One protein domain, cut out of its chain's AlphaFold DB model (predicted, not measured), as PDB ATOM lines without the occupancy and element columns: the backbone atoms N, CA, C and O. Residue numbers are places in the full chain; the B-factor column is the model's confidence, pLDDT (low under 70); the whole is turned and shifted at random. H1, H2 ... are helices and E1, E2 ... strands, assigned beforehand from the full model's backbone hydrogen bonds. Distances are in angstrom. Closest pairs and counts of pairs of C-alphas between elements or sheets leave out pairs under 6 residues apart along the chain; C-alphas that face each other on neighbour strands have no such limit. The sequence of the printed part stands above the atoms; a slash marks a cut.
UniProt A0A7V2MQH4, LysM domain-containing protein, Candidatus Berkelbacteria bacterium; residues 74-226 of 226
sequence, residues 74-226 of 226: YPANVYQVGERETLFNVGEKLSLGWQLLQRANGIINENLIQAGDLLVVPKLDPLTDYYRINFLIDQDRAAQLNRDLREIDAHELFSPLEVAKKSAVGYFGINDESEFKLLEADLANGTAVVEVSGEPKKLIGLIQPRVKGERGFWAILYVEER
ATOM      1  N   TYR A  74     228.568 253.230 245.852       90.19
ATOM      2  CA  TYR A  74     229.196 253.057 247.162       90.19
ATOM      3  C   TYR A  74     229.979 251.738 247.241       90.19
ATOM      4  O   TYR A  74     229.610 250.776 246.565       90.19
ATOM      5  N   PRO A  75     231.064 251.661 248.032       92.38
ATOM      6  CA  PRO A  75     231.878 250.452 248.124       92.38
ATOM      7  C   PRO A  75     231.073 249.227 248.573       92.38
ATOM      8  O   PRO A  75     230.328 249.268 249.549       92.38
ATOM      9  N   ALA A  76     231.246 248.115 247.864       91.81
ATOM     10  CA  ALA A  76     230.511 246.871 248.088       91.81
ATOM     11  C   ALA A  76     230.974 246.110 249.337       91.81
ATOM     12  O   ALA A  76     230.227 245.305 249.886       91.81
ATOM     13  N   ASN A  77     232.227 246.313 249.746       92.81
ATOM     14  CA  ASN A  77     232.841 245.598 250.854       92.81
ATOM     15  C   ASN A  77     233.429 246.599 251.841       92.81
ATOM     16  O   ASN A  77     234.413 247.276 251.539       92.81
ATOM     17  N   VAL A  78     232.794 246.689 253.005       93.50
ATOM     18  CA  VAL A  78     233.111 247.668 254.039       93.50
ATOM     19  C   VAL A  78     233.244 246.953 255.374       93.50
ATOM     20  O   VAL A  78     232.441 246.084 255.708       93.50
ATOM     21  N   TYR A  79     234.259 247.335 256.134       93.75
ATOM     22  CA  TYR A  79     234.535 246.858 257.475       93.75
ATOM     23  C   TYR A  79     234.358 247.999 258.472       93.75
ATOM     24  O   TYR A  79     234.912 249.079 258.281       93.75
ATOM     25  N   GLN A  80     233.591 247.761 259.534       93.38
ATOM     26  CA  GLN A  80     233.450 248.722 260.620       93.38
ATOM     27  C   GLN A  80     234.528 248.474 261.675       93.38
ATOM     28  O   GLN A  80     234.598 247.382 262.238       93.38
ATOM     29  N   VAL A  81     235.340 249.493 261.948       91.19
ATOM     30  CA  VAL A  81     236.414 249.439 262.943       91.19
ATOM     31  C   VAL A  81     235.817 249.246 264.334       91.19
ATOM     32  O   VAL A  81     234.927 249.989 264.754       91.19
ATOM     33  N   GLY A  82     236.290 248.230 265.046       90.44
ATOM     34  CA  GLY A  82     235.895 247.930 266.415       90.44
ATOM     35  C   GLY A  82     236.585 248.821 267.445       90.44
ATOM     36  O   GLY A  82     237.496 249.595 267.150       90.44
ATOM     37  N   GLU A  83     236.166 248.693 268.701       93.50
ATOM     38  CA  GLU A  83     236.824 249.389 269.804       93.50
ATOM     39  C   GLU A  83     238.292 248.970 269.927       93.50
ATOM     40  O   GLU A  83     238.607 247.782 270.003       93.50
ATOM     41  N   ARG A  84     239.187 249.966 270.006       90.00
ATOM     42  CA  ARG A  84     240.639 249.783 270.198       90.00
ATOM     43  C   ARG A  84     241.331 249.000 269.072       90.00
ATOM     44  O   ARG A  84     242.455 248.539 269.269       90.00
ATOM     45  N   GLU A  85     240.688 248.837 267.917       91.94
ATOM     46  CA  GLU A  85     241.336 248.279 266.732       91.94
ATOM     47  C   GLU A  85     242.268 249.319 266.088       91.94
ATOM     48  O   GLU A  85     241.987 250.516 266.074       91.94
ATOM     49  N   THR A  86     243.391 248.844 265.554       93.25
ATOM     50  CA  THR A  86     244.333 249.628 264.745       93.25
ATOM     51  C   THR A  86     244.297 249.125 263.308       93.25
ATOM     52  O   THR A  86     243.863 247.999 263.050       93.25
ATOM     53  N   LEU A  87     244.795 249.919 262.355       91.00
ATOM     54  CA  LEU A  87     244.814 249.508 260.949       91.00
ATOM     55  C   LEU A  87     245.646 248.232 260.740       91.00
ATOM     56  O   LEU A  87     245.298 247.398 259.905       91.00
ATOM     57  N   PHE A  88     246.698 248.060 261.550       94.94
ATOM     58  CA  PHE A  88     247.522 246.854 261.594       94.94
ATOM     59  C   PHE A  88     246.693 245.613 261.943       94.94
ATOM     60  O   PHE A  88     246.599 244.692 261.134       94.94
ATOM     61  N   ASN A  89     246.025 245.618 263.100       95.19
ATOM     62  CA  ASN A  89     245.267 244.459 263.572       95.19
ATOM     63  C   ASN A  89     244.047 244.168 262.675       95.19
ATOM     64  O   ASN A  89     243.677 243.008 262.493       95.19
ATOM     65  N   VAL A  90     243.426 245.204 262.096       94.12
ATOM     66  CA  VAL A  90     242.356 245.035 261.096       94.12
ATOM     67  C   VAL A  90     242.896 244.355 259.841       94.12
ATOM     68  O   VAL A  90     242.272 243.420 259.343       94.12
ATOM     69  N   GLY A  91     244.065 244.779 259.354       95.12
ATOM     70  CA  GLY A  91     244.761 244.128 258.245       95.12
ATOM     71  C   GLY A  91     244.996 242.645 258.511       95.12
ATOM     72  O   GLY A  91     244.546 241.808 257.732       95.12
ATOM     73  N   GLU A  92     245.600 242.304 259.651       96.38
ATOM     74  CA  GLU A  92     245.845 240.908 260.038       96.38
ATOM     75  C   GLU A  92     244.555 240.079 260.091       96.38
ATOM     76  O   GLU A  92     244.497 238.982 259.537       96.38
ATOM     77  N   LYS A  93     243.493 240.618 260.699       96.12
ATOM     78  CA  LYS A  93     242.181 239.961 260.795       96.12
ATOM     79  C   LYS A  93     241.552 239.684 259.429       96.12
ATOM     80  O   LYS A  93     240.846 238.691 259.270       96.12
ATOM     81  N   LEU A  94     241.783 240.572 258.464       96.00
ATOM     82  CA  LEU A  94     241.287 240.456 257.094       96.00
ATOM     83  C   LEU A  94     242.263 239.719 256.165       96.00
ATOM     84  O   LEU A  94     241.949 239.550 254.988       96.00
ATOM     85  N   SER A  95     243.420 239.279 256.670       96.19
ATOM     86  CA  SER A  95     244.519 238.729 255.870       96.19
ATOM     87  C   SER A  95     244.978 239.676 254.751       96.19
ATOM     88  O   SER A  95     245.304 239.241 253.647       96.19
ATOM     89  N   LEU A  96     244.993 240.982 255.028       95.50
ATOM     90  CA  LEU A  96     245.434 242.042 254.121       95.50
ATOM     91  C   LEU A  96     246.565 242.854 254.761       95.50
ATOM     92  O   LEU A  96     246.591 243.078 255.968       95.50
ATOM     93  N   GLY A  97     247.489 243.359 253.944       95.69
ATOM     94  CA  GLY A  97     248.484 244.318 254.425       95.69
ATOM     95  C   GLY A  97     247.812 245.617 254.877       95.69
ATOM     96  O   GLY A  97     246.979 246.173 254.159       95.69
ATOM     97  N   TRP A  98     248.188 246.147 256.039       94.12
ATOM     98  CA  TRP A  98     247.626 247.406 256.537       94.12
ATOM     99  C   TRP A  98     247.930 248.585 255.605       94.12
ATOM    100  O   TRP A  98     247.088 249.464 255.451       94.12
ATOM    101  N   GLN A  99     249.065 248.566 254.895       94.62
ATOM    102  CA  GLN A  99     249.399 249.572 253.882       94.62
ATOM    103  C   GLN A  99     248.438 249.523 252.689       94.62
ATOM    104  O   GLN A  99     248.142 250.552 252.090       94.62
ATOM    105  N   LEU A 100     247.948 248.333 252.326       95.25
ATOM    106  CA  LEU A 100     246.941 248.194 251.277       95.25
ATOM    107  C   LEU A 100     245.616 248.807 251.736       95.25
ATOM    108  O   LEU A 100     245.014 249.567 250.984       95.25
ATOM    109  N   LEU A 101     245.189 248.528 252.973       94.12
ATOM    110  CA  LEU A 101     244.002 249.165 253.552       94.12
ATOM    111  C   LEU A 101     244.164 250.685 253.640       94.12
ATOM    112  O   LEU A 101     243.233 251.412 253.303       94.12
ATOM    113  N   GLN A 102     245.345 251.161 254.033       92.69
ATOM    114  CA  GLN A 102     245.664 252.581 254.096       92.69
ATOM    115  C   GLN A 102     245.473 253.250 252.731       92.69
ATOM    116  O   GLN A 102     244.695 254.197 252.618       92.69
ATOM    117  N   ARG A 103     246.127 252.723 251.684       93.00
ATOM    118  CA  ARG A 103     246.015 253.253 250.317       93.00
ATOM    119  C   ARG A 103     244.585 253.170 249.801       93.00
ATOM    120  O   ARG A 103     244.078 254.159 249.284       93.00
ATOM    121  N   ALA A 104     243.926 252.022 249.969       94.75
ATOM    122  CA  ALA A 104     242.551 251.798 249.527       94.75
ATOM    123  C   ALA A 104     241.555 252.797 250.133       94.75
ATOM    124  O   ALA A 104     240.525 253.046 249.519       94.75
ATOM    125  N   ASN A 105     241.857 253.371 251.299       93.06
ATOM    126  CA  ASN A 105     240.990 254.314 252.004       93.06
ATOM    127  C   ASN A 105     241.507 255.761 252.014       93.06
ATOM    128  O   ASN A 105     240.903 256.600 252.679       93.06
ATOM    129  N   GLY A 106     242.630 256.046 251.344       90.12
ATOM    130  CA  GLY A 106     243.226 257.385 251.333       90.12
ATOM    131  C   GLY A 106     243.665 257.865 252.720       90.12
ATOM    132  O   GLY A 106     243.671 259.062 252.989       90.12
ATOM    133  N   ILE A 107     243.999 256.942 253.626       89.50
ATOM    134  CA  ILE A 107     244.380 257.279 255.000       89.50
ATOM    135  C   ILE A 107     245.821 257.801 254.993       89.50
ATOM    136  O   ILE A 107     246.755 257.080 254.648       89.50
ATOM    137  N   ILE A 108     246.017 259.059 255.391       84.44
ATOM    138  CA  ILE A 108     247.356 259.666 255.456       84.44
ATOM    139  C   ILE A 108     248.105 259.189 256.704       84.44
ATOM    140  O   ILE A 108     249.275 258.833 256.616       84.44
ATOM    141  N   ASN A 109     247.422 259.154 257.852       82.69
ATOM    142  CA  ASN A 109     247.982 258.712 259.127       82.69
ATOM    143  C   ASN A 109     247.181 257.524 259.667       82.69
ATOM    144  O   ASN A 109     246.027 257.654 260.075       82.69
ATOM    145  N   GLU A 110     247.817 256.360 259.683       77.12
ATOM    146  CA  GLU A 110     247.258 255.077 260.097       77.12
ATOM    147  C   GLU A 110     246.816 255.038 261.568       77.12
ATOM    148  O   GLU A 110     245.963 254.227 261.932       77.12
ATOM    149  N   ASN A 111     247.352 255.931 262.407       81.00
ATOM    150  CA  ASN A 111     247.025 256.012 263.831       81.00
ATOM    151  C   ASN A 111     245.743 256.809 264.115       81.00
ATOM    152  O   ASN A 111     245.343 256.913 265.273       81.00
ATOM    153  N   LEU A 112     245.111 257.391 263.087       79.00
ATOM    154  CA  LEU A 112     243.917 258.231 263.235       79.00
ATOM    155  C   LEU A 112     242.592 257.499 262.997       79.00
ATOM    156  O   LEU A 112     241.545 258.138 263.079       79.00
ATOM    157  N   ILE A 113     242.605 256.191 262.721       85.38
ATOM    158  CA  ILE A 113     241.349 255.440 262.606       85.38
ATOM    159  C   ILE A 113     240.661 255.317 263.970       85.38
ATOM    160  O   ILE A 113     241.317 255.143 265.000       85.38
ATOM    161  N   GLN A 114     239.332 255.394 263.981       87.69
ATOM    162  CA  GLN A 114     238.528 255.367 265.201       87.69
ATOM    163  C   GLN A 114     237.482 254.258 265.171       87.69
ATOM    164  O   GLN A 114     237.049 253.793 264.117       87.69
ATOM    165  N   ALA A 115     237.041 253.838 266.357       87.56
ATOM    166  CA  ALA A 115     235.939 252.896 266.482       87.56
ATOM    167  C   ALA A 115     234.681 253.455 265.795       87.56
ATOM    168  O   ALA A 115     234.281 254.596 266.023       87.56
ATOM    169  N   GLY A 116     234.045 252.636 264.960       87.25
ATOM    170  CA  GLY A 116     232.898 253.024 264.145       87.25
ATOM    171  C   GLY A 116     233.247 253.605 262.771       87.25
ATOM    172  O   GLY A 116     232.324 253.876 261.992       87.25
ATOM    173  N   ASP A 117     234.531 253.766 262.441       88.75
ATOM    174  CA  ASP A 117     234.953 254.104 261.084       88.75
ATOM    175  C   ASP A 117     234.613 252.985 260.108       88.75
ATOM    176  O   ASP A 117     234.580 251.807 260.461       88.75
ATOM    177  N   LEU A 118     234.335 253.373 258.867       90.69
ATOM    178  CA  LEU A 118     233.987 252.454 257.796       90.69
ATOM    179  C   LEU A 118     235.154 252.398 256.818       90.69
ATOM    180  O   LEU A 118     235.389 253.349 256.074       90.69
ATOM    181  N   LEU A 119     235.866 251.277 256.819       92.19
ATOM    182  CA  LEU A 119     236.986 251.017 255.926       92.19
ATOM    183  C   LEU A 119     236.514 250.220 254.720       92.19
ATOM    184  O   LEU A 119     235.916 249.156 254.852       92.19
ATOM    185  N   VAL A 120     236.832 250.699 253.531       94.69
ATOM    186  CA  VAL A 120     236.744 249.913 252.310       94.69
ATOM    187  C   VAL A 120     237.772 248.797 252.342       94.69
ATOM    188  O   VAL A 120     238.952 249.015 252.620       94.69
ATOM    189  N   VAL A 121     237.308 247.594 252.020       95.56
ATOM    190  CA  VAL A 121     238.134 246.391 251.993       95.56
ATOM    191  C   VAL A 121     238.282 245.925 250.543       95.56
ATOM    192  O   VAL A 121     237.334 245.341 249.996       95.56
ATOM    193  N   PRO A 122     239.443 246.169 249.904       96.62
ATOM    194  CA  PRO A 122     239.696 245.698 248.553       96.62
ATOM    195  C   PRO A 122     239.742 244.168 248.516       96.62
ATOM    196  O   PRO A 122     240.023 243.505 249.516       96.62
ATOM    197  N   LYS A 123     239.457 243.599 247.347       95.88
ATOM    198  CA  LYS A 123     239.546 242.159 247.095       95.88
ATOM    199  C   LYS A 123     240.523 241.904 245.965       95.88
ATOM    200  O   LYS A 123     240.572 242.687 245.022       95.88
ATOM    201  N   LEU A 124     241.265 240.810 246.062       95.81
ATOM    202  CA  LEU A 124     242.057 240.313 244.947       95.81
ATOM    203  C   LEU A 124     241.103 239.833 243.847       95.81
ATOM    204  O   LEU A 124     240.239 238.989 244.104       95.81
ATOM    205  N   ASP A 125     241.212 240.407 242.654       93.06
ATOM    206  CA  ASP A 125     240.461 239.949 241.493       93.06
ATOM    207  C   ASP A 125     241.131 238.678 240.936       93.06
ATOM    208  O   ASP A 125     242.308 238.713 240.582       93.06
ATOM    209  N   PRO A 126     240.419 237.540 240.848       91.12
ATOM    210  CA  PRO A 126     241.016 236.271 240.435       91.12
ATOM    211  C   PRO A 126     241.409 236.223 238.952       91.12
ATOM    212  O   PRO A 126     242.107 235.299 238.544       91.12
ATOM    213  N   LEU A 127     240.922 237.157 238.130       91.75
ATOM    214  CA  LEU A 127     241.219 237.216 236.699       91.75
ATOM    215  C   LEU A 127     242.440 238.080 236.409       91.75
ATOM    216  O   LEU A 127     243.155 237.812 235.445       91.75
ATOM    217  N   THR A 128     242.644 239.132 237.198       91.25
ATOM    218  CA  THR A 128     243.704 240.114 236.959       91.25
ATOM    219  C   THR A 128     244.839 240.039 237.977       91.25
ATOM    220  O   THR A 128     245.897 240.595 237.714       91.25
ATOM    221  N   ASP A 129     244.642 239.337 239.101       95.00
ATOM    222  CA  ASP A 129     245.563 239.266 240.249       95.00
ATOM    223  C   ASP A 129     245.872 240.639 240.877       95.00
ATOM    224  O   ASP A 129     246.864 240.832 241.576       95.00
ATOM    225  N   TYR A 130     244.987 241.612 240.648       95.38
ATOM    226  CA  TYR A 130     245.092 242.962 241.186       95.38
ATOM    227  C   TYR A 130     244.066 243.215 242.284       95.38
ATOM    228  O   TYR A 130     242.978 242.631 242.312       95.38
ATOM    229  N   TYR A 131     244.395 244.123 243.201       97.25
ATOM    230  CA  TYR A 131     243.453 244.542 244.228       97.25
ATOM    231  C   TYR A 131     242.425 245.507 243.649       97.25
ATOM    232  O   TYR A 131     242.759 246.549 243.084       97.25
ATOM    233  N   ARG A 132     241.152 245.168 243.845       97.25
ATOM    234  CA  ARG A 132     240.005 245.907 243.329       97.25
ATOM    235  C   ARG A 132     239.016 246.253 244.434       97.25
ATOM    236  O   ARG A 132     238.630 245.416 245.253       97.25
ATOM    237  N   ILE A 133     238.549 247.492 244.410       96.81
ATOM    238  CA  ILE A 133     237.380 247.955 245.151       96.81
ATOM    239  C   ILE A 133     236.204 247.897 244.189       96.81
ATOM    240  O   ILE A 133     236.202 248.585 243.174       96.81
ATOM    241  N   ASN A 134     235.204 247.082 244.509       96.25
ATOM    242  CA  ASN A 134     233.960 247.025 243.745       96.25
ATOM    243  C   ASN A 134     232.922 247.947 244.381       96.25
ATOM    244  O   ASN A 134     232.877 248.071 245.605       96.25
ATOM    245  N   PHE A 135     232.068 248.540 243.557       95.00
ATOM    246  CA  PHE A 135     231.005 249.439 243.977       95.00
ATOM    247  C   PHE A 135     229.644 248.834 243.647       95.00
ATOM    248  O   PHE A 135     229.451 248.198 242.611       95.00
ATOM    249  N   LEU A 136     228.695 249.042 244.551       91.69
ATOM    250  CA  LEU A 136     227.282 248.808 244.312       91.69
ATOM    251  C   LEU A 136     226.638 250.113 243.853       91.69
ATOM    252  O   LEU A 136     227.068 251.200 244.243       91.69
ATOM    253  N   ILE A 137     225.603 249.983 243.030       91.44
ATOM    254  CA  ILE A 137     224.815 251.111 242.538       91.44
ATOM    255  C   ILE A 137     223.492 251.157 243.292       91.44
ATOM    256  O   ILE A 137     222.726 250.188 243.253       91.44
ATOM    257  N   ASP A 138     223.195 252.301 243.902       89.19
ATOM    258  CA  ASP A 138     221.873 252.586 244.450       89.19
ATOM    259  C   ASP A 138     220.876 252.778 243.294       89.19
ATOM    260  O   ASP A 138     220.917 253.763 242.550       89.19
ATOM    261  N   GLN A 139     219.984 251.800 243.119       90.62
ATOM    262  CA  GLN A 139     219.012 251.787 242.026       90.62
ATOM    263  C   GLN A 139     217.926 252.852 242.180       90.62
ATOM    264  O   GLN A 139     217.458 253.383 241.168       90.62
ATOM    265  N   ASP A 140     217.545 253.195 243.409       89.44
ATOM    266  CA  ASP A 140     216.528 254.211 243.672       89.44
ATOM    267  C   ASP A 140     217.097 255.598 243.378       89.44
ATOM    268  O   ASP A 140     216.474 256.397 242.666       89.44
ATOM    269  N   ARG A 141     218.337 255.850 243.817       90.19
ATOM    270  CA  ARG A 141     219.065 257.076 243.483       90.19
ATOM    271  C   ARG A 141     219.324 257.183 241.986       90.19
ATOM    272  O   ARG A 141     219.111 258.250 241.411       90.19
ATOM    273  N   ALA A 142     219.721 256.092 241.332       91.19
ATOM    274  CA  ALA A 142     219.900 256.051 239.885       91.19
ATOM    275  C   ALA A 142     218.586 256.349 239.139       91.19
ATOM    276  O   ALA A 142     218.576 257.093 238.159       91.19
ATOM    277  N   ALA A 143     217.457 255.809 239.607       91.50
ATOM    278  CA  ALA A 143     216.146 256.088 239.031       91.50
ATOM    279  C   ALA A 143     215.719 257.550 239.228       91.50
ATOM    280  O   ALA A 143     215.105 258.123 238.327       91.50
ATOM    281  N   GLN A 144     216.038 258.147 240.380       91.50
ATOM    282  CA  GLN A 144     215.801 259.562 240.648       91.50
ATOM    283  C   GLN A 144     216.641 260.454 239.730       91.50
ATOM    284  O   GLN A 144     216.068 261.258 239.001       91.50
ATOM    285  N   LEU A 145     217.956 260.233 239.661       92.50
ATOM    286  CA  LEU A 145     218.844 260.972 238.758       92.50
ATOM    287  C   LEU A 145     218.411 260.835 237.296       92.50
ATOM    288  O   LEU A 145     218.402 261.813 236.559       92.50
ATOM    289  N   ASN A 146     217.949 259.656 236.877       92.75
ATOM    290  CA  ASN A 146     217.418 259.466 235.528       92.75
ATOM    291  C   ASN A 146     216.126 260.252 235.245       92.75
ATOM    292  O   ASN A 146     215.729 260.343 234.088       92.75
ATOM    293  N   ARG A 147     215.394 260.721 236.261       92.75
ATOM    294  CA  ARG A 147     214.254 261.634 236.078       92.75
ATOM    295  C   ARG A 147     214.733 263.079 236.071       92.75
ATOM    296  O   ARG A 147     214.362 263.814 235.164       92.75
ATOM    297  N   ASP A 148     215.585 263.429 237.027       92.12
ATOM    298  CA  ASP A 148     216.082 264.791 237.229       92.12
ATOM    299  C   ASP A 148     216.937 265.270 236.042       92.12
ATOM    300  O   ASP A 148     216.851 266.423 235.633       92.12
ATOM    301  N   LEU A 149     217.715 264.367 235.436       92.38
ATOM    302  CA  LEU A 149     218.638 264.673 234.341       92.38
ATOM    303  C   LEU A 149     218.010 264.579 232.939       92.38
ATOM    304  O   LEU A 149     218.719 264.742 231.951       92.38
ATOM    305  N   ARG A 150     216.703 264.303 232.806       87.50
ATOM    306  CA  ARG A 150     216.075 264.086 231.480       87.50
ATOM    307  C   ARG A 150     216.154 265.299 230.578       87.50
ATOM    308  O   ARG A 150     216.491 265.151 229.410       87.50
ATOM    309  N   GLU A 151     215.853 266.459 231.141       89.69
ATOM    310  CA  GLU A 151     215.771 267.737 230.428       89.69
ATOM    311  C   GLU A 151     217.085 268.525 230.503       89.69
ATOM    312  O   GLU A 151     217.169 269.653 230.027       89.69
ATOM    313  N   ILE A 152     218.114 267.953 231.132       90.62
ATOM    314  CA  ILE A 152     219.432 268.567 231.234       90.62
ATOM    315  C   ILE A 152     220.262 268.077 230.052       90.62
ATOM    316  O   ILE A 152     220.446 266.876 229.875       90.62
ATOM    317  N   ASP A 153     220.777 269.008 229.255       85.94
ATOM    318  CA  ASP A 153     221.586 268.670 228.081       85.94
ATOM    319  C   ASP A 153     223.072 268.478 228.411       85.94
ATOM    320  O   ASP A 153     223.778 267.774 227.695       85.94
ATOM    321  N   ALA A 154     223.552 269.065 229.512       88.69
ATOM    322  CA  ALA A 154     224.934 268.941 229.961       88.69
ATOM    323  C   ALA A 154     225.010 268.790 231.483       88.69
ATOM    324  O   ALA A 154     224.506 269.625 232.234       88.69
ATOM    325  N   HIS A 155     225.668 267.727 231.940       92.31
ATOM    326  CA  HIS A 155     225.898 267.449 233.352       92.31
ATOM    327  C   HIS A 155     227.243 266.733 233.522       92.31
ATOM    328  O   HIS A 155     227.610 265.915 232.678       92.31
ATOM    329  N   GLU A 156     227.953 266.976 234.630       91.50
ATOM    330  CA  GLU A 156     229.229 266.298 234.953       91.50
ATOM    331  C   GLU A 156     229.094 264.766 234.901       91.50
ATOM    332  O   GLU A 156     229.982 264.058 234.438       91.50
ATOM    333  N   LEU A 157     227.922 264.260 235.291       93.69
ATOM    334  CA  LEU A 157     227.628 262.832 235.304       93.69
ATOM    335  C   LEU A 157     227.490 262.216 233.904       93.69
ATOM    336  O   LEU A 157     227.507 260.997 233.802       93.69
ATOM    337  N   PHE A 158     227.358 262.999 232.830       95.81
ATOM    338  CA  PHE A 158     227.328 262.470 231.458       95.81
ATOM    339  C   PHE A 158     228.726 262.200 230.889       95.81
ATOM    340  O   PHE A 158     228.852 261.499 229.888       95.81
ATOM    341  N   SER A 159     229.787 262.673 231.553       96.19
ATOM    342  CA  SER A 159     231.168 262.372 231.181       96.19
ATOM    343  C   SER A 159     231.746 261.271 232.078       96.19
ATOM    344  O   SER A 159     231.823 261.463 233.295       96.19
ATOM    345  N   PRO A 160     232.223 260.140 231.522       97.62
ATOM    346  CA  PRO A 160     232.849 259.098 232.334       97.62
ATOM    347  C   PRO A 160     234.132 259.603 233.008       97.62
ATOM    348  O   PRO A 160     234.443 259.203 234.127       97.62
ATOM    349  N   LEU A 161     234.854 260.518 232.353       97.12
ATOM    350  CA  LEU A 161     236.087 261.095 232.880       97.12
ATOM    351  C   LEU A 161     235.823 261.987 234.101       97.12
ATOM    352  O   LEU A 161     236.532 261.877 235.097       97.12
ATOM    353  N   GLU A 162     234.794 262.834 234.051       96.06
ATOM    354  CA  GLU A 162     234.458 263.719 235.175       96.06
ATOM    355  C   GLU A 162     233.886 262.930 236.360       96.06
ATOM    356  O   GLU A 162     234.238 263.189 237.511       96.06
ATOM    357  N   VAL A 163     233.088 261.888 236.092       96.25
ATOM    358  CA  VAL A 163     232.630 260.969 237.145       96.25
ATOM    359  C   VAL A 163     233.798 260.247 237.807       96.25
ATOM    360  O   VAL A 163     233.817 260.145 239.036       96.25
ATOM    361  N   ALA A 164     234.768 259.772 237.023       96.56
ATOM    362  CA  ALA A 164     235.969 259.128 237.541       96.56
ATOM    363  C   ALA A 164     236.769 260.078 238.445       96.56
ATOM    364  O   ALA A 164     237.044 259.716 239.588       96.56
ATOM    365  N   LYS A 165     237.052 261.304 237.984       95.19
ATOM    366  CA  LYS A 165     237.755 262.335 238.772       95.19
ATOM    367  C   LYS A 165     237.071 262.612 240.105       95.19
ATOM    368  O   LYS A 165     237.729 262.670 241.129       95.19
ATOM    369  N   LYS A 166     235.744 262.738 240.115       92.56
ATOM    370  CA  LYS A 166     235.005 263.084 241.336       92.56
ATOM    371  C   LYS A 166     234.826 261.909 242.296       92.56
ATOM    372  O   LYS A 166     234.830 262.091 243.507       92.56
ATOM    373  N   SER A 167     234.597 260.712 241.759       91.94
ATOM    374  CA  SER A 167     234.139 259.568 242.559       91.94
ATOM    375  C   SER A 167     235.262 258.620 242.968       91.94
ATOM    376  O   SER A 167     235.082 257.870 243.923       91.94
ATOM    377  N   ALA A 168     236.386 258.611 242.244       93.19
ATOM    378  CA  ALA A 168     237.515 257.732 242.543       93.19
ATOM    379  C   ALA A 168     238.532 258.351 243.518       93.19
ATOM    380  O   ALA A 168     239.354 257.623 244.076       93.19
ATOM    381  N   VAL A 169     238.476 259.668 243.740       91.25
ATOM    382  CA  VAL A 169     239.324 260.360 244.721       91.25
ATOM    383  C   VAL A 169     239.113 259.772 246.117       91.25
ATOM    384  O   VAL A 169     237.990 259.489 246.537       91.25
ATOM    385  N   GLY A 170     240.221 259.556 246.823       89.94
ATOM    386  CA  GLY A 170     240.263 258.898 248.127       89.94
ATOM    387  C   GLY A 170     240.454 257.379 248.069       89.94
ATOM    388  O   GLY A 170     240.674 256.770 249.112       89.94
ATOM    389  N   TYR A 171     240.430 256.755 246.885       93.62
ATOM    390  CA  TYR A 171     240.707 255.324 246.721       93.62
ATOM    391  C   TYR A 171     242.089 255.083 246.123       93.62
ATOM    392  O   TYR A 171     242.475 255.733 245.159       93.62
ATOM    393  N   PHE A 172     242.837 254.126 246.675       95.06
ATOM    394  CA  PHE A 172     244.189 253.758 246.220       95.06
ATOM    395  C   PHE A 172     245.141 254.955 246.032       95.06
ATOM    396  O   PHE A 172     245.964 254.984 245.118       95.06
ATOM    397  N   GLY A 173     245.021 255.960 246.904       90.38
ATOM    398  CA  GLY A 173     245.828 257.182 246.850       90.38
ATOM    399  C   GLY A 173     245.513 258.125 245.683       90.38
ATOM    400  O   GLY A 173     246.294 259.039 245.439       90.38
ATOM    401  N   ILE A 174     244.406 257.923 244.960       93.75
ATOM    402  CA  ILE A 174     243.923 258.866 243.945       93.75
ATOM    403  C   ILE A 174     243.495 260.164 244.641       93.75
ATOM    404  O   ILE A 174     242.749 260.135 245.623       93.75
ATOM    405  N   ASN A 175     243.947 261.297 244.115       92.12
ATOM    406  CA  ASN A 175     243.672 262.642 244.621       92.12
ATOM    407  C   ASN A 175     243.321 263.601 243.468       92.12
ATOM    408  O   ASN A 175     243.355 263.213 242.300       92.12
ATOM    409  N   ASP A 176     242.993 264.852 243.788       89.88
ATOM    410  CA  ASP A 176     242.569 265.851 242.794       89.88
ATOM    411  C   ASP A 176     243.683 266.258 241.810       89.88
ATOM    412  O   ASP A 176     243.401 266.776 240.729       89.88
ATOM    413  N   GLU A 177     244.947 266.003 242.158       92.00
ATOM    414  CA  GLU A 177     246.120 266.269 241.314       92.00
ATOM    415  C   GLU A 177     246.461 265.094 240.384       92.00
ATOM    416  O   GLU A 177     247.352 265.197 239.539       92.00
ATOM    417  N   SER A 178     245.771 263.962 240.536       94.25
ATOM    418  CA  SER A 178     246.018 262.773 239.731       94.25
ATOM    419  C   SER A 178     245.647 263.023 238.269       94.25
ATOM    420  O   SER A 178     244.639 263.655 237.953       94.25
ATOM    421  N   GLU A 179     246.453 262.502 237.346       97.06
ATOM    422  CA  GLU A 179     246.180 262.619 235.917       97.06
ATOM    423  C   GLU A 179     245.257 261.479 235.466       97.06
ATOM    424  O   GLU A 179     245.589 260.302 235.611       97.06
ATOM    425  N   PHE A 180     244.101 261.836 234.901       97.75
ATOM    426  CA  PHE A 180     243.101 260.887 234.412       97.75
ATOM    427  C   PHE A 180     243.057 260.882 232.887       97.75
ATOM    428  O   PHE A 180     242.977 261.935 232.249       97.75
ATOM    429  N   LYS A 181     242.994 259.688 232.304       98.06
ATOM    430  CA  LYS A 181     242.881 259.481 230.862       98.06
ATOM    431  C   LYS A 181     241.765 258.495 230.553       98.06
ATOM    432  O   LYS A 181     241.780 257.356 231.011       98.06
ATOM    433  N   LEU A 182     240.806 258.907 229.727       97.94
ATOM    434  CA  LEU A 182     239.804 257.987 229.192       97.94
ATOM    435  C   LEU A 182     240.487 257.014 228.222       97.94
ATOM    436  O   LEU A 182     241.051 257.448 227.217       97.94
ATOM    437  N   LEU A 183     240.460 255.718 228.537       96.94
ATOM    438  CA  LEU A 183     241.017 254.677 227.670       96.94
ATOM    439  C   LEU A 183     239.988 254.194 226.656       96.94
ATOM    440  O   LEU A 183     240.289 254.091 225.470       96.94
ATOM    441  N   GLU A 184     238.781 253.899 227.132       95.25
ATOM    442  CA  GLU A 184     237.714 253.317 226.327       95.25
ATOM    443  C   GLU A 184     236.349 253.785 226.836       95.25
ATOM    444  O   GLU A 184     236.137 253.917 228.043       95.25
ATOM    445  N   ALA A 185     235.418 254.021 225.913       96.50
ATOM    446  CA  ALA A 185     234.009 254.227 226.209       96.50
ATOM    447  C   ALA A 185     233.157 253.569 225.118       96.50
ATOM    448  O   ALA A 185     233.238 253.929 223.945       96.50
ATOM    449  N   ASP A 186     232.317 252.627 225.526       96.88
ATOM    450  CA  ASP A 186     231.306 251.993 224.696       96.88
ATOM    451  C   ASP A 186     229.934 252.499 225.139       96.88
ATOM    452  O   ASP A 186     229.362 252.053 226.136       96.88
ATOM    453  N   LEU A 187     229.404 253.456 224.382       95.12
ATOM    454  CA  LEU A 187     228.106 254.071 224.644       95.12
ATOM    455  C   LEU A 187     226.929 253.127 224.368       95.12
ATOM    456  O   LEU A 187     225.867 253.286 224.965       95.12
ATOM    457  N   ALA A 188     227.099 252.137 223.488       94.81
ATOM    458  CA  ALA A 188     226.050 251.170 223.182       94.81
ATOM    459  C   ALA A 188     225.863 250.187 224.342       94.81
ATOM    460  O   ALA A 188     224.733 249.841 224.703       94.81
ATOM    461  N   ASN A 189     226.968 249.775 224.965       94.56
ATOM    462  CA  ASN A 189     226.943 248.925 226.148       94.56
ATOM    463  C   ASN A 189     226.857 249.708 227.460       94.56
ATOM    464  O   ASN A 189     226.404 249.138 228.458       94.56
ATOM    465  N   GLY A 190     227.154 251.007 227.428       96.56
ATOM    466  CA  GLY A 190     227.156 251.900 228.579       96.56
ATOM    467  C   GLY A 190     228.309 251.593 229.523       96.56
ATOM    468  O   GLY A 190     228.102 251.576 230.731       96.56
ATOM    469  N   THR A 191     229.490 251.284 228.992       98.12
ATOM    470  CA  THR A 191     230.688 250.919 229.765       98.12
ATOM    471  C   THR A 191     231.851 251.827 229.408       98.12
ATOM    472  O   THR A 191     232.007 252.199 228.251       98.12
ATOM    473  N   ALA A 192     232.680 252.182 230.383       98.31
ATOM    474  CA  ALA A 192     233.879 252.975 230.140       98.31
ATOM    475  C   ALA A 192     235.004 252.576 231.092       98.31
ATOM    476  O   ALA A 192     234.757 252.072 232.190       98.31
ATOM    477  N   VAL A 193     236.237 252.824 230.663       98.44
ATOM    478  CA  VAL A 193     237.445 252.601 231.453       98.44
ATOM    479  C   VAL A 193     238.295 253.861 231.426       98.44
ATOM    480  O   VAL A 193     238.642 254.378 230.362       98.44
ATOM    481  N   VAL A 194     238.648 254.339 232.613       98.56
ATOM    482  CA  VAL A 194     239.546 255.478 232.818       98.56
ATOM    483  C   VAL A 194     240.813 254.976 233.501       98.56
ATOM    484  O   VAL A 194     240.744 254.249 234.488       98.56
ATOM    485  N   GLU A 195     241.970 255.350 232.972       98.25
ATOM    486  CA  GLU A 195     243.274 255.141 233.599       98.25
ATOM    487  C   GLU A 195     243.631 256.357 234.450       98.25
ATOM    488  O   GLU A 195     243.364 257.496 234.063       98.25
ATOM    489  N   VAL A 196     244.259 256.103 235.593       97.94
ATOM    490  CA  VAL A 196     244.924 257.119 236.402       97.94
ATOM    491  C   VAL A 196     246.421 256.852 236.357       97.94
ATOM    492  O   VAL A 196     246.872 255.757 236.722       97.94
ATOM    493  N   SER A 197     247.182 257.845 235.895       93.69
ATOM    494  CA  SER A 197     248.644 257.791 235.858       93.69
ATOM    495  C   SER A 197     249.211 257.653 237.276       93.69
ATOM    496  O   SER A 197     248.681 258.211 238.236       93.69
ATOM    497  N   GLY A 198     250.313 256.919 237.416       89.75
ATOM    498  CA  GLY A 198     251.010 256.727 238.687       89.75
ATOM    499  C   GLY A 198     251.711 255.375 238.756       89.75
ATOM    500  O   GLY A 198     251.596 254.561 237.841       89.75
ATOM    501  N   GLU A 199     252.415 255.139 239.861       88.56
ATOM    502  CA  GLU A 199     253.034 253.850 240.178       88.56
ATOM    503  C   GLU A 199     252.575 253.390 241.573       88.56
ATOM    504  O   GLU A 199     252.886 254.057 242.564       88.56
ATOM    505  N   PRO A 200     251.809 252.290 241.690       91.75
ATOM    506  CA  PRO A 200     251.168 251.525 240.608       91.75
ATOM    507  C   PRO A 200     250.149 252.359 239.811       91.75
ATOM    508  O   PRO A 200     249.671 253.395 240.291       91.75
ATOM    509  N   LYS A 201     249.802 251.913 238.602       95.50
ATOM    510  CA  LYS A 201     248.734 252.530 237.805       95.50
ATOM    511  C   LYS A 201     247.380 252.177 238.410       95.50
ATOM    512  O   LYS A 201     247.263 251.225 239.176       95.50
ATOM    513  N   LYS A 202     246.328 252.929 238.081       97.50
ATOM    514  CA  LYS A 202     244.968 252.562 238.501       97.50
ATOM    515  C   LYS A 202     244.015 252.567 237.325       97.50
ATOM    516  O   LYS A 202     244.119 253.422 236.451       97.50
ATOM    517  N   LEU A 203     243.076 251.627 237.322       97.88
ATOM    518  CA  LEU A 203     241.960 251.614 236.383       97.88
ATOM    519  C   LEU A 203     240.641 251.802 237.114       97.88
ATOM    520  O   LEU A 203     240.394 251.200 238.157       97.88
ATOM    521  N   ILE A 204     239.772 252.605 236.520       98.44
ATOM    522  CA  ILE A 204     238.428 252.887 237.002       98.44
ATOM    523  C   ILE A 204     237.459 252.380 235.945       98.44
ATOM    524  O   ILE A 204     237.436 252.883 234.822       98.44
ATOM    525  N   GLY A 205     236.661 251.381 236.305       98.06
ATOM    526  CA  GLY A 205     235.564 250.907 235.473       98.06
ATOM    527  C   GLY A 205     234.287 251.663 235.796       98.06
ATOM    528  O   GLY A 205     233.926 251.800 236.967       98.06
ATOM    529  N   LEU A 206     233.584 252.121 234.766       98.56
ATOM    530  CA  LEU A 206     232.321 252.839 234.885       98.56
ATOM    531  C   LEU A 206     231.219 252.160 234.079       98.56
ATOM    532  O   LEU A 206     231.471 251.503 233.066       98.56
ATOM    533  N   ILE A 207     229.985 252.372 234.526       98.25
ATOM    534  CA  ILE A 207     228.777 251.894 233.862       98.25
ATOM    535  C   ILE A 207     227.707 252.985 233.821       98.25
ATOM    536  O   ILE A 207     227.629 253.821 234.719       98.25
ATOM    537  N   GLN A 208     226.849 252.949 232.805       97.88
ATOM    538  CA  GLN A 208     225.599 253.698 232.762       97.88
ATOM    539  C   GLN A 208     224.469 252.818 233.319       97.88
ATOM    540  O   GLN A 208     224.031 251.875 232.653       97.88
ATOM    541  N   PRO A 209     223.980 253.068 234.546       95.81
ATOM    542  CA  PRO A 209     223.165 252.088 235.260       95.81
ATOM    543  C   PRO A 209     221.707 252.021 234.792       95.81
ATOM    544  O   PRO A 209     220.996 251.095 235.176       95.81
ATOM    545  N   ARG A 210     221.223 253.002 234.016       94.88
ATOM    546  CA  ARG A 210     219.803 253.106 233.624       94.88
ATOM    547  C   ARG A 210     219.612 253.263 232.122       94.88
ATOM    548  O   ARG A 210     219.036 252.388 231.485       94.88
ATOM    549  N   VAL A 211     220.053 254.396 231.582       94.38
ATOM    550  CA  VAL A 211     219.964 254.733 230.158       94.38
ATOM    551  C   VAL A 211     221.364 254.661 229.583       94.38
ATOM    552  O   VAL A 211     222.282 255.219 230.172       94.38
ATOM    553  N   LYS A 212     221.509 253.967 228.455       95.06
ATOM    554  CA  LYS A 212     222.768 253.878 227.719       95.06
ATOM    555  C   LYS A 212     222.836 254.957 226.642       95.06
ATOM    556  O   LYS A 212     221.793 255.425 226.179       95.06
ATOM    557  N   GLY A 213     224.037 255.308 226.210       93.31
ATOM    558  CA  GLY A 213     224.265 256.273 225.139       93.31
ATOM    559  C   GLY A 213     224.643 257.660 225.648       93.31
ATOM    560  O   GLY A 213     224.948 257.847 226.821       93.31
ATOM    561  N   GLU A 214     224.575 258.653 224.766       90.44
ATOM    562  CA  GLU A 214     225.018 260.036 225.028       90.44
ATOM    563  C   GLU A 214     224.310 260.714 226.215       90.44
ATOM    564  O   GLU A 214     224.875 261.583 226.869       90.44
ATOM    565  N   ARG A 215     223.067 260.314 226.520       89.00
ATOM    566  CA  ARG A 215     222.275 260.865 227.640       89.00
ATOM    567  C   ARG A 215     222.319 259.994 228.900       89.00
ATOM    568  O   ARG A 215     221.590 260.247 229.858       89.00
ATOM    569  N   GLY A 216     223.113 258.927 228.889       93.44
ATOM    570  CA  GLY A 216     223.307 258.077 230.049       93.44
ATOM    571  C   GLY A 216     224.287 258.712 231.026       93.44
ATOM    572  O   GLY A 216     225.400 259.081 230.655       93.44
ATOM    573  N   PHE A 217     223.903 258.818 232.295       95.81
ATOM    574  CA  PHE A 217     224.858 259.211 233.323       95.81
ATOM    575  C   PHE A 217     225.719 258.023 233.749       95.81
ATOM    576  O   PHE A 217     225.267 256.877 233.742       95.81
ATOM    577  N   TRP A 218     226.950 258.311 234.143       97.38
ATOM    578  CA  TRP A 218     227.952 257.340 234.539       97.38
ATOM    579  C   TRP A 218     228.000 257.173 236.049       97.38
ATOM    580  O   TRP A 218     227.732 258.095 236.822       97.38
ATOM    581  N   ALA A 219     228.378 255.973 236.460       96.31
ATOM    582  CA  ALA A 219     228.608 255.599 237.838       96.31
ATOM    583  C   ALA A 219     229.855 254.713 237.899       96.31
ATOM    584  O   ALA A 219     230.064 253.878 237.014       96.31
ATOM    585  N   ILE A 220     230.684 254.875 238.931       96.69
ATOM    586  CA  ILE A 220     231.832 253.983 239.121       96.69
ATOM    587  C   ILE A 220     231.341 252.592 239.527       96.69
ATOM    588  O   ILE A 220     230.429 252.456 240.347       96.69
ATOM    589  N   LEU A 221     231.951 251.572 238.931       97.00
ATOM    590  CA  LEU A 221     231.695 250.160 239.191       97.00
ATOM    591  C   LEU A 221     232.868 249.518 239.930       97.00
ATOM    592  O   LEU A 221     232.659 248.698 240.822       97.00
ATOM    593  N   TYR A 222     234.099 249.897 239.586       97.62
ATOM    594  CA  TYR A 222     235.282 249.470 240.318       97.62
ATOM    595  C   TYR A 222     236.439 250.463 240.208       97.62
ATOM    596  O   TYR A 222     236.519 251.230 239.251       97.62
ATOM    597  N   VAL A 223     237.357 250.381 241.170       97.75
ATOM    598  CA  VAL A 223     238.709 250.953 241.100       97.75
ATOM    599  C   VAL A 223     239.700 249.816 241.352       97.75
ATOM    600  O   VAL A 223     239.525 249.059 242.303       97.75
ATOM    601  N   GLU A 224     240.706 249.661 240.500       97.44
ATOM    602  CA  GLU A 224     241.711 248.590 240.544       97.44
ATOM    603  C   GLU A 224     243.129 249.179 240.536       97.44
ATOM    604  O   GLU A 224     243.411 250.065 239.733       97.44
ATOM    605  N   GLU A 225     244.008 248.688 241.412       95.44
ATOM    606  CA  GLU A 225     245.429 249.063 241.506       95.44
ATOM    607  C   GLU A 225     246.283 248.052 240.710       95.44
ATOM    608  O   GLU A 225     246.300 246.876 241.071       95.44
ATOM    609  N   ARG A 226     246.952 248.498 239.632       91.06
ATOM    610  CA  ARG A 226     247.709 247.685 238.655       91.06
ATOM    611  C   ARG A 226     249.213 247.932 238.649       91.06
ATOM    612  O   ARG A 226     249.620 249.116 238.585       91.06
TER     613      ARG A 226
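AT A GLANCE: This is residues 74 to 226 of the 226 residues of the protein "LysM domain-containing protein" of Candidatus Berkelbacteria bacterium (UniProt A0A7V2MQH4). A twisted sheet of five strands makes the body, with the helix H4 packed on it; a small lobe made of the two-stranded ladder E1 and E2 and the helices H1 and H2 lies toward one end of the long axis, and the helix H3 lies toward the other. The printed part has 153 residues, with four named helices and seven named strands in the order E1 H1 H2 E2 E3 H3 H4 E4 E5 E6 E7. The large sheet has the order E3, E7, E6, E5, E4, all antiparallel. The class is mixed, helices and strands, with 73 residues, under half, in named elements. The whole is compact, with a radius of gyration of the C-alphas of 16.5 A, and elongated, spanning 50 by 31 by 30 A.

HOW THE PARTS SIT: Residues 74 to 75 pair, antiparallel, with residues 135 to 136 of E3, residues 131 to 137. E1, residues 78 to 80, is the antiparallel neighbour of E2, residues 118 to 120, with N 79 and O 119 2.8 A apart. H1, residues 87 to 94, touches H2, residues 98 to 104, about perpendicular at 88 degrees; their closest C-alphas are those of Gly 91 and Trp 98, 4.7 A apart. H2 only grazes the large sheet, with its residues 100 to 104. E3, an edge strand, is antiparallel to E7, residues 219 to 225, with N 133 and O 223 2.8 A apart. H3, residues 139 to 148, is not on the sheet and touches no helix. H4, residues 160 to 168, is on the sheet; its closest C-alpha pair with E4, residues 180 to 186, is Leu 161 and Leu 182, 6.1 A. E4, E5, residues 191 to 196, E6, residues 202 to 207, and E7 form a meander, each strand the antiparallel neighbour of the one before, in three hairpins. Within hydrogen-bond range are N 195 and O 181 at 2.8 A, N 204 and O 194 at 2.8 A, and N 221 and O 205 at 2.8 A. In H1, H2, H3 and H4 every O i to N i+4 pair is within hydrogen-bond range.

IN THESE COORDINATES: E1 begins at C-alpha 78, (233.111, 247.668, 254.039). E3 is 19.8 A long, H3 14.2 A, E4 17.7 A, E5 and E6 16.9 A each. E7 is 18.4 A long and ends at C-alpha 225, (245.429, 249.063, 241.506).

THE WHOLE: The C-alphas of Arg 84 and Glu 151 are the two farthest apart, 50.2 A. The printed part has no cut. The links H2 to E2, H3 to H4, H4 to E4 and E6 to E7 are long. The mean pLDDT of the printed part is 93.4, and no printed residue is under 70.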